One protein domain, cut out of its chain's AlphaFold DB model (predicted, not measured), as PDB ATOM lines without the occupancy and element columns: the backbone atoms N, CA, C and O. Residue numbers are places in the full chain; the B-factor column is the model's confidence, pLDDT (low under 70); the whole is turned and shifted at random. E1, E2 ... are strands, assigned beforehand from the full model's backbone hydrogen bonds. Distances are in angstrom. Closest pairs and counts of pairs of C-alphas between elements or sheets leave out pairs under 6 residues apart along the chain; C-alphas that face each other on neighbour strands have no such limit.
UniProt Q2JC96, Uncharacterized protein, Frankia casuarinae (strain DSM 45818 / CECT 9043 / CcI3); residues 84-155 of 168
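What this domain is: This is residues 84 to 155 of the 168 residues of an uncharacterized protein of Frankia casuarinae (strain DSM 45818 / CECT 9043 / CcI3) (UniProt Q2JC96). One long, thin sheet of four strands, E1 to E4, makes the main body, with no named helix over either face; a small separate hairpin, E5 and E6, is set beyond the E4 edge, towards the end of the sheet where E3 begins. A loop, residues 116 to 127, extends the opposite end. The 72 printed residues hold six named strands, E1 to E6 along the chain, and the class is all strand. The sheet's order is E1 - E2 - E3 - E4, all antiparallel: a meander, each strand the antiparallel neighbour of the one before. The whole is loose, with a radius of gyration of the C-alphas of 14.5 A, and elongated, spanning 41 by 24 by 17 A.

Where its parts are: E1, residues 84 to 90, begins at C-alpha 84 (57.695, -18.637, -40.276) and is 19.2 A long. E2, residues 95 to 102, measures 23.4 A, and E3, residues 108 to 115, 23.7 A. E4, residues 128 to 131, and E5, residues 144 to 148, are shorter. E6, residues 151 to 154, ends at C-alpha 154 (55.119, -21.753, -56.149).

How they stand to each other: Hairpin E1 and E2 is antiparallel at 167 degrees, with N 86 and O 99 2.8 A apart. Hairpin E2 and E3 stands at 171 degrees, with N 98 and O 111 at 2.8 A. Hairpin E3 and E4 stands at 166 degrees, with N 114 and O 129 at 2.9 A. Hairpin E5 and E6 stands at 145 degrees, with N 145 and O 153 at 2.8 A. These N and O pairs are within hydrogen-bond range. E5 and E6 are apart from E1, E2, E3 and E4.

The domain as a whole: The farthest C-alphas, of Asp 119 and Leu 147, are 41.7 A apart. The printed part has no cut. The links E3 to E4 and E4 to E5 are long, 12 residues each. The mean pLDDT of the printed part is 74.9; 23 residues are under 70, among them 102 to 108 and 135 to 143.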
ATOM      1  N   SER A  84      56.777 -18.072 -41.271       60.78
ATOM      2  CA  SER A  84      57.695 -18.637 -40.276       60.78
ATOM      3  C   SER A  84      58.998 -19.085 -40.908       60.78
ATOM      4  O   SER A  84      58.983 -19.729 -41.952       60.78
ATOM      5  N   ALA A  85      60.109 -18.824 -40.227       70.44
ATOM      6  CA  ALA A  85      61.403 -19.423 -40.514       70.44
ATOM      7  C   ALA A  85      61.841 -20.262 -39.309       70.44
ATOM      8  O   ALA A  85      61.741 -19.803 -38.170       70.44
ATOM      9  N   GLY A  86      62.329 -21.475 -39.542       67.44
ATOM     10  CA  GLY A  86      62.833 -22.360 -38.496       67.44
ATOM     11  C   GLY A  86      64.109 -23.059 -38.935       67.44
ATOM     12  O   GLY A  86      64.208 -23.501 -40.076       67.44
ATOM     13  N   ILE A  87      65.076 -23.165 -38.026       76.38
ATOM     14  CA  ILE A  87      66.271 -23.992 -38.204       76.38
ATOM     15  C   ILE A  87      66.176 -25.139 -37.203       76.38
ATOM     16  O   ILE A  87      65.995 -24.902 -36.011       76.38
ATOM     17  N   ARG A  88      66.294 -26.374 -37.688       75.69
ATOM     18  CA  ARG A  88      66.340 -27.586 -36.867       75.69
ATOM     19  C   ARG A  88      67.652 -28.313 -37.110       75.69
ATOM     20  O   ARG A  88      68.004 -28.568 -38.259       75.69
ATOM     21  N   THR A  89      68.339 -28.670 -36.038       77.75
ATOM     22  CA  THR A  89      69.491 -29.575 -36.049       77.75
ATOM     23  C   THR A  89      69.030 -30.964 -35.615       77.75
ATOM     24  O   THR A  89      68.243 -31.082 -34.679       77.75
ATOM     25  N   ASP A  90      69.478 -32.005 -36.310       76.06
ATOM     26  CA  ASP A  90      69.213 -33.405 -35.975       76.06
ATOM     27  C   ASP A  90      70.547 -34.140 -35.844       76.06
ATOM     28  O   ASP A  90      71.266 -34.329 -36.825       76.06
ATOM     29  N   GLU A  91      70.892 -34.520 -34.617       80.00
ATOM     30  CA  GLU A  91      72.149 -35.207 -34.317       80.00
ATOM     31  C   GLU A  91      72.145 -36.668 -34.768       80.00
ATOM     32  O   GLU A  91      73.202 -37.216 -35.075       80.00
ATOM     33  N   THR A  92      70.968 -37.302 -34.831       80.94
ATOM     34  CA  THR A  92      70.857 -38.711 -35.235       80.94
ATOM     35  C   THR A  92      71.191 -38.860 -36.712       80.94
ATOM     36  O   THR A  92      71.900 -39.789 -37.102       80.94
ATOM     37  N   ASP A  93      70.715 -37.916 -37.523       77.31
ATOM     38  CA  ASP A  93      70.928 -37.906 -38.969       77.31
ATOM     39  C   ASP A  93      72.129 -37.052 -39.417       77.31
ATOM     40  O   ASP A  93      72.406 -37.008 -40.619       77.31
ATOM     41  N   ASP A  94      72.833 -36.389 -38.488       84.25
ATOM     42  CA  ASP A  94      73.871 -35.377 -38.758       84.25
ATOM     43  C   ASP A  94      73.391 -34.374 -39.828       84.25
ATOM     44  O   ASP A  94      73.939 -34.252 -40.936       84.25
ATOM     45  N   ALA A  95      72.254 -33.732 -39.529       82.56
ATOM     46  CA  ALA A  95      71.499 -32.913 -40.469       82.56
ATOM     47  C   ALA A  95      71.102 -31.541 -39.910       82.56
ATOM     48  O   ALA A  95      70.818 -31.365 -38.727       82.56
ATOM     49  N   ILE A  96      71.014 -30.561 -40.809       78.50
ATOM     50  CA  ILE A  96      70.482 -29.223 -40.549       78.50
ATOM     51  C   ILE A  96      69.366 -28.949 -41.554       78.50
ATOM     52  O   ILE A  96      69.576 -29.051 -42.763       78.50
ATOM     53  N   THR A  97      68.199 -28.553 -41.060       78.69
ATOM     54  CA  THR A  97      67.010 -28.247 -41.856       78.69
ATOM     55  C   THR A  97      66.584 -26.798 -41.644       78.69
ATOM     56  O   THR A  97      66.337 -26.388 -40.516       78.69
ATOM     57  N   LEU A  98      66.461 -26.037 -42.731       81.31
ATOM     58  CA  LEU A  98      65.838 -24.717 -42.779       81.31
ATOM     59  C   LEU A  98      64.431 -24.858 -43.359       81.31
ATOM     60  O   LEU A  98      64.289 -25.270 -44.507       81.31
ATOM     61  N   SER A  99      63.411 -24.468 -42.607       73.38
ATOM     62  CA  SER A  99      62.024 -24.392 -43.066       73.38
ATOM     63  C   SER A  99      61.589 -22.939 -43.155       73.38
ATOM     64  O   SER A  99      61.839 -22.161 -42.239       73.38
ATOM     65  N   LEU A 100      60.938 -22.577 -44.251       74.19
ATOM     66  CA  LEU A 100      60.426 -21.243 -44.531       74.19
ATOM     67  C   LEU A 100      58.978 -21.386 -44.995       74.19
ATOM     68  O   LEU A 100      58.699 -22.197 -45.862       74.19
ATOM     69  N   SER A 101      58.055 -20.649 -44.396       71.00
ATOM     70  CA  SER A 101      56.623 -20.660 -44.704       71.00
ATOM     71  C   SER A 101      56.169 -19.234 -44.917       71.00
ATOM     72  O   SER A 101      56.604 -18.367 -44.163       71.00
ATOM     73  N   THR A 102      55.302 -18.998 -45.901       64.81
ATOM     74  CA  THR A 102      54.635 -17.703 -46.111       64.81
ATOM     75  C   THR A 102      53.132 -17.748 -45.842       64.81
ATOM     76  O   THR A 102      52.354 -17.018 -46.451       64.81
ATOM     77  N   GLY A 103      52.693 -18.675 -44.993       53.09
ATOM     78  CA  GLY A 103      51.307 -18.777 -44.554       53.09
ATOM     79  C   GLY A 103      50.257 -19.146 -45.581       53.09
ATOM     80  O   GLY A 103      49.075 -19.244 -45.259       53.09
ATOM     81  N   ASP A 104      50.709 -19.399 -46.793       57.62
ATOM     82  CA  ASP A 104      49.965 -20.041 -47.847       57.62
ATOM     83  C   ASP A 104      50.260 -21.554 -47.787       57.62
ATOM     84  O   ASP A 104      51.417 -21.930 -47.565       57.62
ATOM     85  N   PRO A 105      49.274 -22.447 -47.990       50.28
ATOM     86  CA  PRO A 105      49.513 -23.890 -48.100       50.28
ATOM     87  C   PRO A 105      50.559 -24.269 -49.165       50.28
ATOM     88  O   PRO A 105      51.194 -25.315 -49.059       50.28
ATOM     89  N   CYS A 106      50.759 -23.413 -50.170       52.75
ATOM     90  CA  CYS A 106      51.773 -23.526 -51.214       52.75
ATOM     91  C   CYS A 106      53.089 -22.826 -50.823       52.75
ATOM     92  O   CYS A 106      54.118 -23.080 -51.428       52.75
ATOM     93  N   GLY A 107      53.093 -21.955 -49.813       54.47
ATOM     94  CA  GLY A 107      54.204 -21.070 -49.445       54.47
ATOM     95  C   GLY A 107      55.249 -21.657 -48.492       54.47
ATOM     96  O   GLY A 107      56.104 -20.917 -48.006       54.47
ATOM     97  N   ALA A 108      55.183 -22.955 -48.183       63.50
ATOM     98  CA  ALA A 108      56.135 -23.624 -47.299       63.50
ATOM     99  C   ALA A 108      57.231 -24.344 -48.092       63.50
ATOM    100  O   ALA A 108      56.942 -25.276 -48.830       63.50
ATOM    101  N   PHE A 109      58.498 -23.967 -47.913       73.38
ATOM    102  CA  PHE A 109      59.660 -24.655 -48.466       73.38
ATOM    103  C   PHE A 109      60.635 -25.093 -47.374       73.38
ATOM    104  O   PHE A 109      60.697 -24.530 -46.284       73.38
ATOM    105  N   THR A 110      61.401 -26.147 -47.646       73.19
ATOM    106  CA  THR A 110      62.395 -26.666 -46.705       73.19
ATOM    107  C   THR A 110      63.667 -27.070 -47.437       73.19
ATOM    108  O   THR A 110      63.608 -27.699 -48.492       73.19
ATOM    109  N   ILE A 111      64.809 -26.699 -46.866       83.81
ATOM    110  CA  ILE A 111      66.150 -27.027 -47.343       83.81
ATOM    111  C   ILE A 111      66.840 -27.848 -46.259       83.81
ATOM    112  O   ILE A 111      66.868 -27.423 -45.109       83.81
ATOM    113  N   THR A 112      67.435 -28.984 -46.617       82.75
ATOM    114  CA  THR A 112      68.177 -29.819 -45.662       82.75
ATOM    115  C   THR A 112      69.588 -30.080 -46.159       82.75
ATOM    116  O   THR A 112      69.775 -30.513 -47.294       82.75
ATOM    117  N   ILE A 113      70.582 -29.867 -45.301       87.19
ATOM    118  CA  ILE A 113      71.948 -30.359 -45.492       87.19
ATOM    119  C   ILE A 113      72.136 -31.547 -44.559       87.19
ATOM    120  O   ILE A 113      71.867 -31.430 -43.368       87.19
ATOM    121  N   ARG A 114      72.604 -32.676 -45.086       90.06
ATOM    122  CA  ARG A 114      72.883 -33.893 -44.316       90.06
ATOM    123  C   ARG A 114      74.290 -34.391 -44.592       90.06
ATOM    124  O   ARG A 114      74.697 -34.437 -45.757       90.06
ATOM    125  N   ARG A 115      75.016 -34.820 -43.563       89.06
ATOM    126  CA  ARG A 115      76.285 -35.529 -43.730       89.06
ATOM    127  C   ARG A 115      76.053 -37.032 -43.840       89.06
ATOM    128  O   ARG A 115      75.277 -37.627 -43.104       89.06
ATOM    129  N   VAL A 116      76.732 -37.664 -44.791       89.50
ATOM    130  CA  VAL A 116      76.826 -39.123 -44.853       89.50
ATOM    131  C   VAL A 116      78.025 -39.548 -44.003       89.50
ATOM    132  O   VAL A 116      79.116 -39.016 -44.237       89.50
ATOM    133  N   PRO A 117      77.861 -40.492 -43.056       90.06
ATOM    134  CA  PRO A 117      78.968 -41.006 -42.256       90.06
ATOM    135  C   PRO A 117      80.142 -41.484 -43.115       90.06
ATOM    136  O   PRO A 117      79.960 -41.961 -44.239       90.06
ATOM    137  N   ASP A 118      81.359 -41.340 -42.592       91.69
ATOM    138  CA  ASP A 118      82.582 -41.713 -43.317       91.69
ATOM    139  C   ASP A 118      82.697 -43.236 -43.521       91.69
ATOM    140  O   ASP A 118      83.382 -43.688 -44.435       91.69
ATOM    141  N   ASP A 119      82.018 -44.020 -42.684       94.00
ATOM    142  CA  ASP A 119      81.982 -45.484 -42.686       94.00
ATOM    143  C   ASP A 119      80.744 -46.068 -43.387       94.00
ATOM    144  O   ASP A 119      80.529 -47.281 -43.364       94.00
ATOM    145  N   ALA A 120      79.930 -45.227 -44.033       90.31
ATOM    146  CA  ALA A 120      78.759 -45.687 -44.763       90.31
ATOM    147  C   ALA A 120      79.156 -46.592 -45.944       90.31
ATOM    148  O   ALA A 120      80.032 -46.253 -46.739       90.31
ATOM    149  N   ASP A 121      78.443 -47.707 -46.125       93.56
ATOM    150  CA  ASP A 121      78.611 -48.599 -47.282       93.56
ATOM    151  C   ASP A 121      77.930 -48.009 -48.531       93.56
ATOM    152  O   ASP A 121      76.872 -48.442 -48.991       93.56
ATOM    153  N   SER A 122      78.480 -46.895 -49.015       91.44
ATOM    154  CA  SER A 122      77.951 -46.110 -50.125       91.44
ATOM    155  C   SER A 122      79.065 -45.282 -50.767       91.44
ATOM    156  O   SER A 122      79.928 -44.756 -50.062       91.44
ATOM    157  N   PRO A 123      79.029 -45.042 -52.092       92.19
ATOM    158  CA  PRO A 123      79.964 -44.119 -52.746       92.19
ATOM    159  C   PRO A 123      79.847 -42.666 -52.247       92.19
ATOM    160  O   PRO A 123      80.678 -41.825 -52.589       92.19
ATOM    161  N   LEU A 124      78.807 -42.356 -51.468       89.19
ATOM    162  CA  LEU A 124      78.575 -41.047 -50.866       89.19
ATOM    163  C   LEU A 124      79.169 -40.916 -49.455       89.19
ATOM    164  O   LEU A 124      78.966 -39.873 -48.840       89.19
ATOM    165  N   ALA A 125      79.883 -41.921 -48.936       92.44
ATOM    166  CA  ALA A 125      80.535 -41.852 -47.627       92.44
ATOM    167  C   ALA A 125      81.395 -40.582 -47.475       92.44
ATOM    168  O   ALA A 125      82.136 -40.195 -48.388       92.44
ATOM    169  N   GLY A 126      81.244 -39.894 -46.342       86.62
ATOM    170  CA  GLY A 126      81.920 -38.626 -46.046       86.62
ATOM    171  C   GLY A 126      81.493 -37.431 -46.910       86.62
ATOM    172  O   GLY A 126      82.170 -36.398 -46.920       86.62
ATOM    173  N   ARG A 127      80.399 -37.534 -47.678       92.50
ATOM    174  CA  ARG A 127      79.849 -36.425 -48.478       92.50
ATOM    175  C   ARG A 127      78.743 -35.680 -47.737       92.50
ATOM    176  O   ARG A 127      78.081 -36.221 -46.858       92.50
ATOM    177  N   LEU A 128      78.527 -34.433 -48.153       89.12
ATOM    178  CA  LEU A 128      77.353 -33.647 -47.785       89.12
ATOM    179  C   LEU A 128      76.305 -33.761 -48.889       89.12
ATOM    180  O   LEU A 128      76.625 -33.634 -50.072       89.12
ATOM    181  N   LEU A 129      75.058 -33.980 -48.492       87.31
ATOM    182  CA  LEU A 129      73.898 -33.992 -49.369       87.31
ATOM    183  C   LEU A 129      73.079 -32.737 -49.097       87.31
ATOM    184  O   LEU A 129      72.760 -32.442 -47.950       87.31
ATOM    185  N   LEU A 130      72.743 -32.013 -50.159       85.69
ATOM    186  CA  LEU A 130      71.872 -30.848 -50.109       85.69
ATOM    187  C   LEU A 130      70.537 -31.216 -50.757       85.69
ATOM    188  O   LEU A 130      70.462 -31.435 -51.965       85.69
ATOM    189  N   HIS A 131      69.492 -31.291 -49.943       81.44
ATOM    190  CA  HIS A 131      68.118 -31.473 -50.379       81.44
ATOM    191  C   HIS A 131      67.466 -30.105 -50.525       81.44
ATOM    192  O   HIS A 131      67.263 -29.389 -49.544       81.44
ATOM    193  N   LEU A 132      67.155 -29.757 -51.769       77.94
ATOM    194  CA  LEU A 132      66.452 -28.541 -52.134       77.94
ATOM    195  C   LEU A 132      65.127 -28.914 -52.795       77.94
ATOM    196  O   LEU A 132      65.059 -29.939 -53.478       77.94
ATOM    197  N   PRO A 133      64.095 -28.081 -52.645       69.62
ATOM    198  CA  PRO A 133      62.930 -28.168 -53.498       69.62
ATOM    199  C   PRO A 133      63.332 -27.868 -54.955       69.62
ATOM    200  O   PRO A 133      64.118 -26.951 -55.204       69.62
ATOM    201  N   TYR A 134      62.836 -28.646 -55.921       70.06
ATOM    202  CA  TYR A 134      63.101 -28.413 -57.343       70.06
ATOM    203  C   TYR A 134      61.874 -28.720 -58.210       70.06
ATOM    204  O   TYR A 134      61.046 -29.539 -57.812       70.06
ATOM    205  N   PRO A 135      61.747 -28.082 -59.394       62.28
ATOM    206  CA  PRO A 135      60.498 -28.053 -60.168       62.28
ATOM    207  C   PRO A 135      59.830 -29.397 -60.454       62.28
ATOM    208  O   PRO A 135      58.603 -29.475 -60.468       62.28
ATOM    209  N   ASP A 136      60.622 -30.453 -60.625       63.91
ATOM    210  CA  ASP A 136      60.128 -31.771 -61.031       63.91
ATOM    211  C   ASP A 136      60.023 -32.777 -59.872       63.91
ATOM    212  O   ASP A 136      59.618 -33.921 -60.086       63.91
ATOM    213  N   GLN A 137      60.369 -32.379 -58.642       62.47
ATOM    214  CA  GLN A 137      60.120 -33.178 -57.441       62.47
ATOM    215  C   GLN A 137      59.574 -32.297 -56.318       62.47
ATOM    216  O   GLN A 137      60.349 -31.742 -55.527       62.47
ATOM    217  N   PRO A 138      58.235 -32.196 -56.211       53.59
ATOM    218  CA  PRO A 138      57.617 -31.583 -55.058       53.59
ATOM    219  C   PRO A 138      57.981 -32.404 -53.811       53.59
ATOM    220  O   PRO A 138      57.400 -33.449 -53.531       53.59
ATOM    221  N   MET A 139      58.962 -31.925 -53.039       56.47
ATOM    222  CA  MET A 139      58.997 -32.130 -51.580       56.47
ATOM    223  C   MET A 139      57.723 -31.465 -50.976       56.47
ATOM    224  O   MET A 139      56.911 -31.009 -51.770       56.47
ATOM    225  N   PRO A 140      57.438 -31.373 -49.659       54.72
ATOM    226  CA  PRO A 140      56.082 -31.054 -49.154       54.72
ATOM    227  C   PRO A 140      55.515 -29.638 -49.467       54.72
ATOM    228  O   PRO A 140      54.553 -29.212 -48.839       54.72
ATOM    229  N   HIS A 141      56.096 -28.928 -50.432       55.72
ATOM    230  CA  HIS A 141      55.623 -27.727 -51.118       55.72
ATOM    231  C   HIS A 141      54.839 -28.027 -52.416       55.72
ATOM    232  O   HIS A 141      54.987 -29.099 -53.012       55.72
ATOM    233  N   ASP A 142      54.043 -27.060 -52.884       59.62
ATOM    234  CA  ASP A 142      53.375 -27.117 -54.194       59.62
ATOM    235  C   ASP A 142      54.396 -27.025 -55.356       59.62
ATOM    236  O   ASP A 142      55.559 -26.664 -55.158       59.62
ATOM    237  N   GLN A 143      53.989 -27.380 -56.576       66.50
ATOM    238  CA  GLN A 143      54.879 -27.439 -57.743       66.50
ATOM    239  C   GLN A 143      55.547 -26.078 -58.034       66.50
ATOM    240  O   GLN A 143      54.895 -25.034 -57.989       66.50
ATOM    241  N   LEU A 144      56.844 -26.087 -58.375       71.00
ATOM    242  CA  LEU A 144      57.571 -24.878 -58.783       71.00
ATOM    243  C   LEU A 144      57.507 -24.672 -60.301       71.00
ATOM    244  O   LEU A 144      57.782 -25.588 -61.076       71.00
ATOM    245  N   HIS A 145      57.249 -23.439 -60.732       70.75
ATOM    246  CA  HIS A 145      57.233 -23.036 -62.138       70.75
ATOM    247  C   HIS A 145      58.295 -21.960 -62.405       70.75
ATOM    248  O   HIS A 145      58.290 -20.932 -61.730       70.75
ATOM    249  N   PRO A 146      59.213 -22.140 -63.370       77.75
ATOM    250  CA  PRO A 146      60.251 -21.149 -63.646       77.75
ATOM    251  C   PRO A 146      59.651 -19.826 -64.141       77.75
ATOM    252  O   PRO A 146      58.824 -19.825 -65.051       77.75
ATOM    253  N   LEU A 147      60.105 -18.707 -63.569       74.88
ATOM    254  CA  LEU A 147      59.742 -17.350 -64.003       74.88
ATOM    255  C   LEU A 147      60.903 -16.676 -64.747       74.88
ATOM    256  O   LEU A 147      60.734 -16.166 -65.852       74.88
ATOM    257  N   HIS A 148      62.097 -16.711 -64.154       75.81
ATOM    258  CA  HIS A 148      63.358 -16.238 -64.733       75.81
ATOM    259  C   HIS A 148      64.538 -17.020 -64.123       75.81
ATOM    260  O   HIS A 148      64.325 -17.796 -63.187       75.81
ATOM    261  N   PRO A 149      65.782 -16.886 -64.631       77.75
ATOM    262  CA  PRO A 149      66.913 -17.652 -64.110       77.75
ATOM    263  C   PRO A 149      67.054 -17.509 -62.590       77.75
ATOM    264  O   PRO A 149      67.183 -16.400 -62.077       77.75
ATOM    265  N   GLY A 150      67.003 -18.642 -61.883       68.50
ATOM    266  CA  GLY A 150      67.112 -18.702 -60.423       68.50
ATOM    267  C   GLY A 150      65.839 -18.360 -59.640       68.50
ATOM    268  O   GLY A 150      65.908 -18.279 -58.417       68.50
ATOM    269  N   THR A 151      64.687 -18.162 -60.288       66.69
ATOM    270  CA  THR A 151      63.437 -17.780 -59.606       66.69
ATOM    271  C   THR A 151      62.238 -18.545 -60.134       66.69
ATOM    272  O   THR A 151      62.053 -18.710 -61.343       66.69
ATOM    273  N   PHE A 152      61.405 -18.992 -59.198       71.75
ATOM    274  CA  PHE A 152      60.280 -19.871 -59.457       71.75
ATOM    275  C   PHE A 152      59.029 -19.365 -58.732       71.75
ATOM    276  O   PHE A 152      59.119 -18.859 -57.615       71.75
ATOM    277  N   VAL A 153      57.874 -19.511 -59.375       72.06
ATOM    278  CA  VAL A 153      56.547 -19.351 -58.772       72.06
ATOM    279  C   VAL A 153      56.185 -20.658 -58.077       72.06
ATOM    280  O   VAL A 153      56.411 -21.722 -58.654       72.06
ATOM    281  N   ILE A 154      55.629 -20.583 -56.869       68.75
ATOM    282  CA  ILE A 154      55.119 -21.753 -56.149       68.75
ATOM    283  C   ILE A 154      53.606 -21.852 -56.367       68.75
ATOM    284  O   ILE A 154      52.893 -20.867 -56.182       68.75
ATOM    285  N   GLY A 155      53.128 -23.029 -56.775       67.06
ATOM    286  CA  GLY A 155      51.723 -23.271 -57.089       67.06
ATOM    287  C   GLY A 155      51.289 -22.712 -58.445       67.06
ATOM    288  O   GLY A 155      52.104 -22.336 -59.288       67.06
TER     289      GLY A 155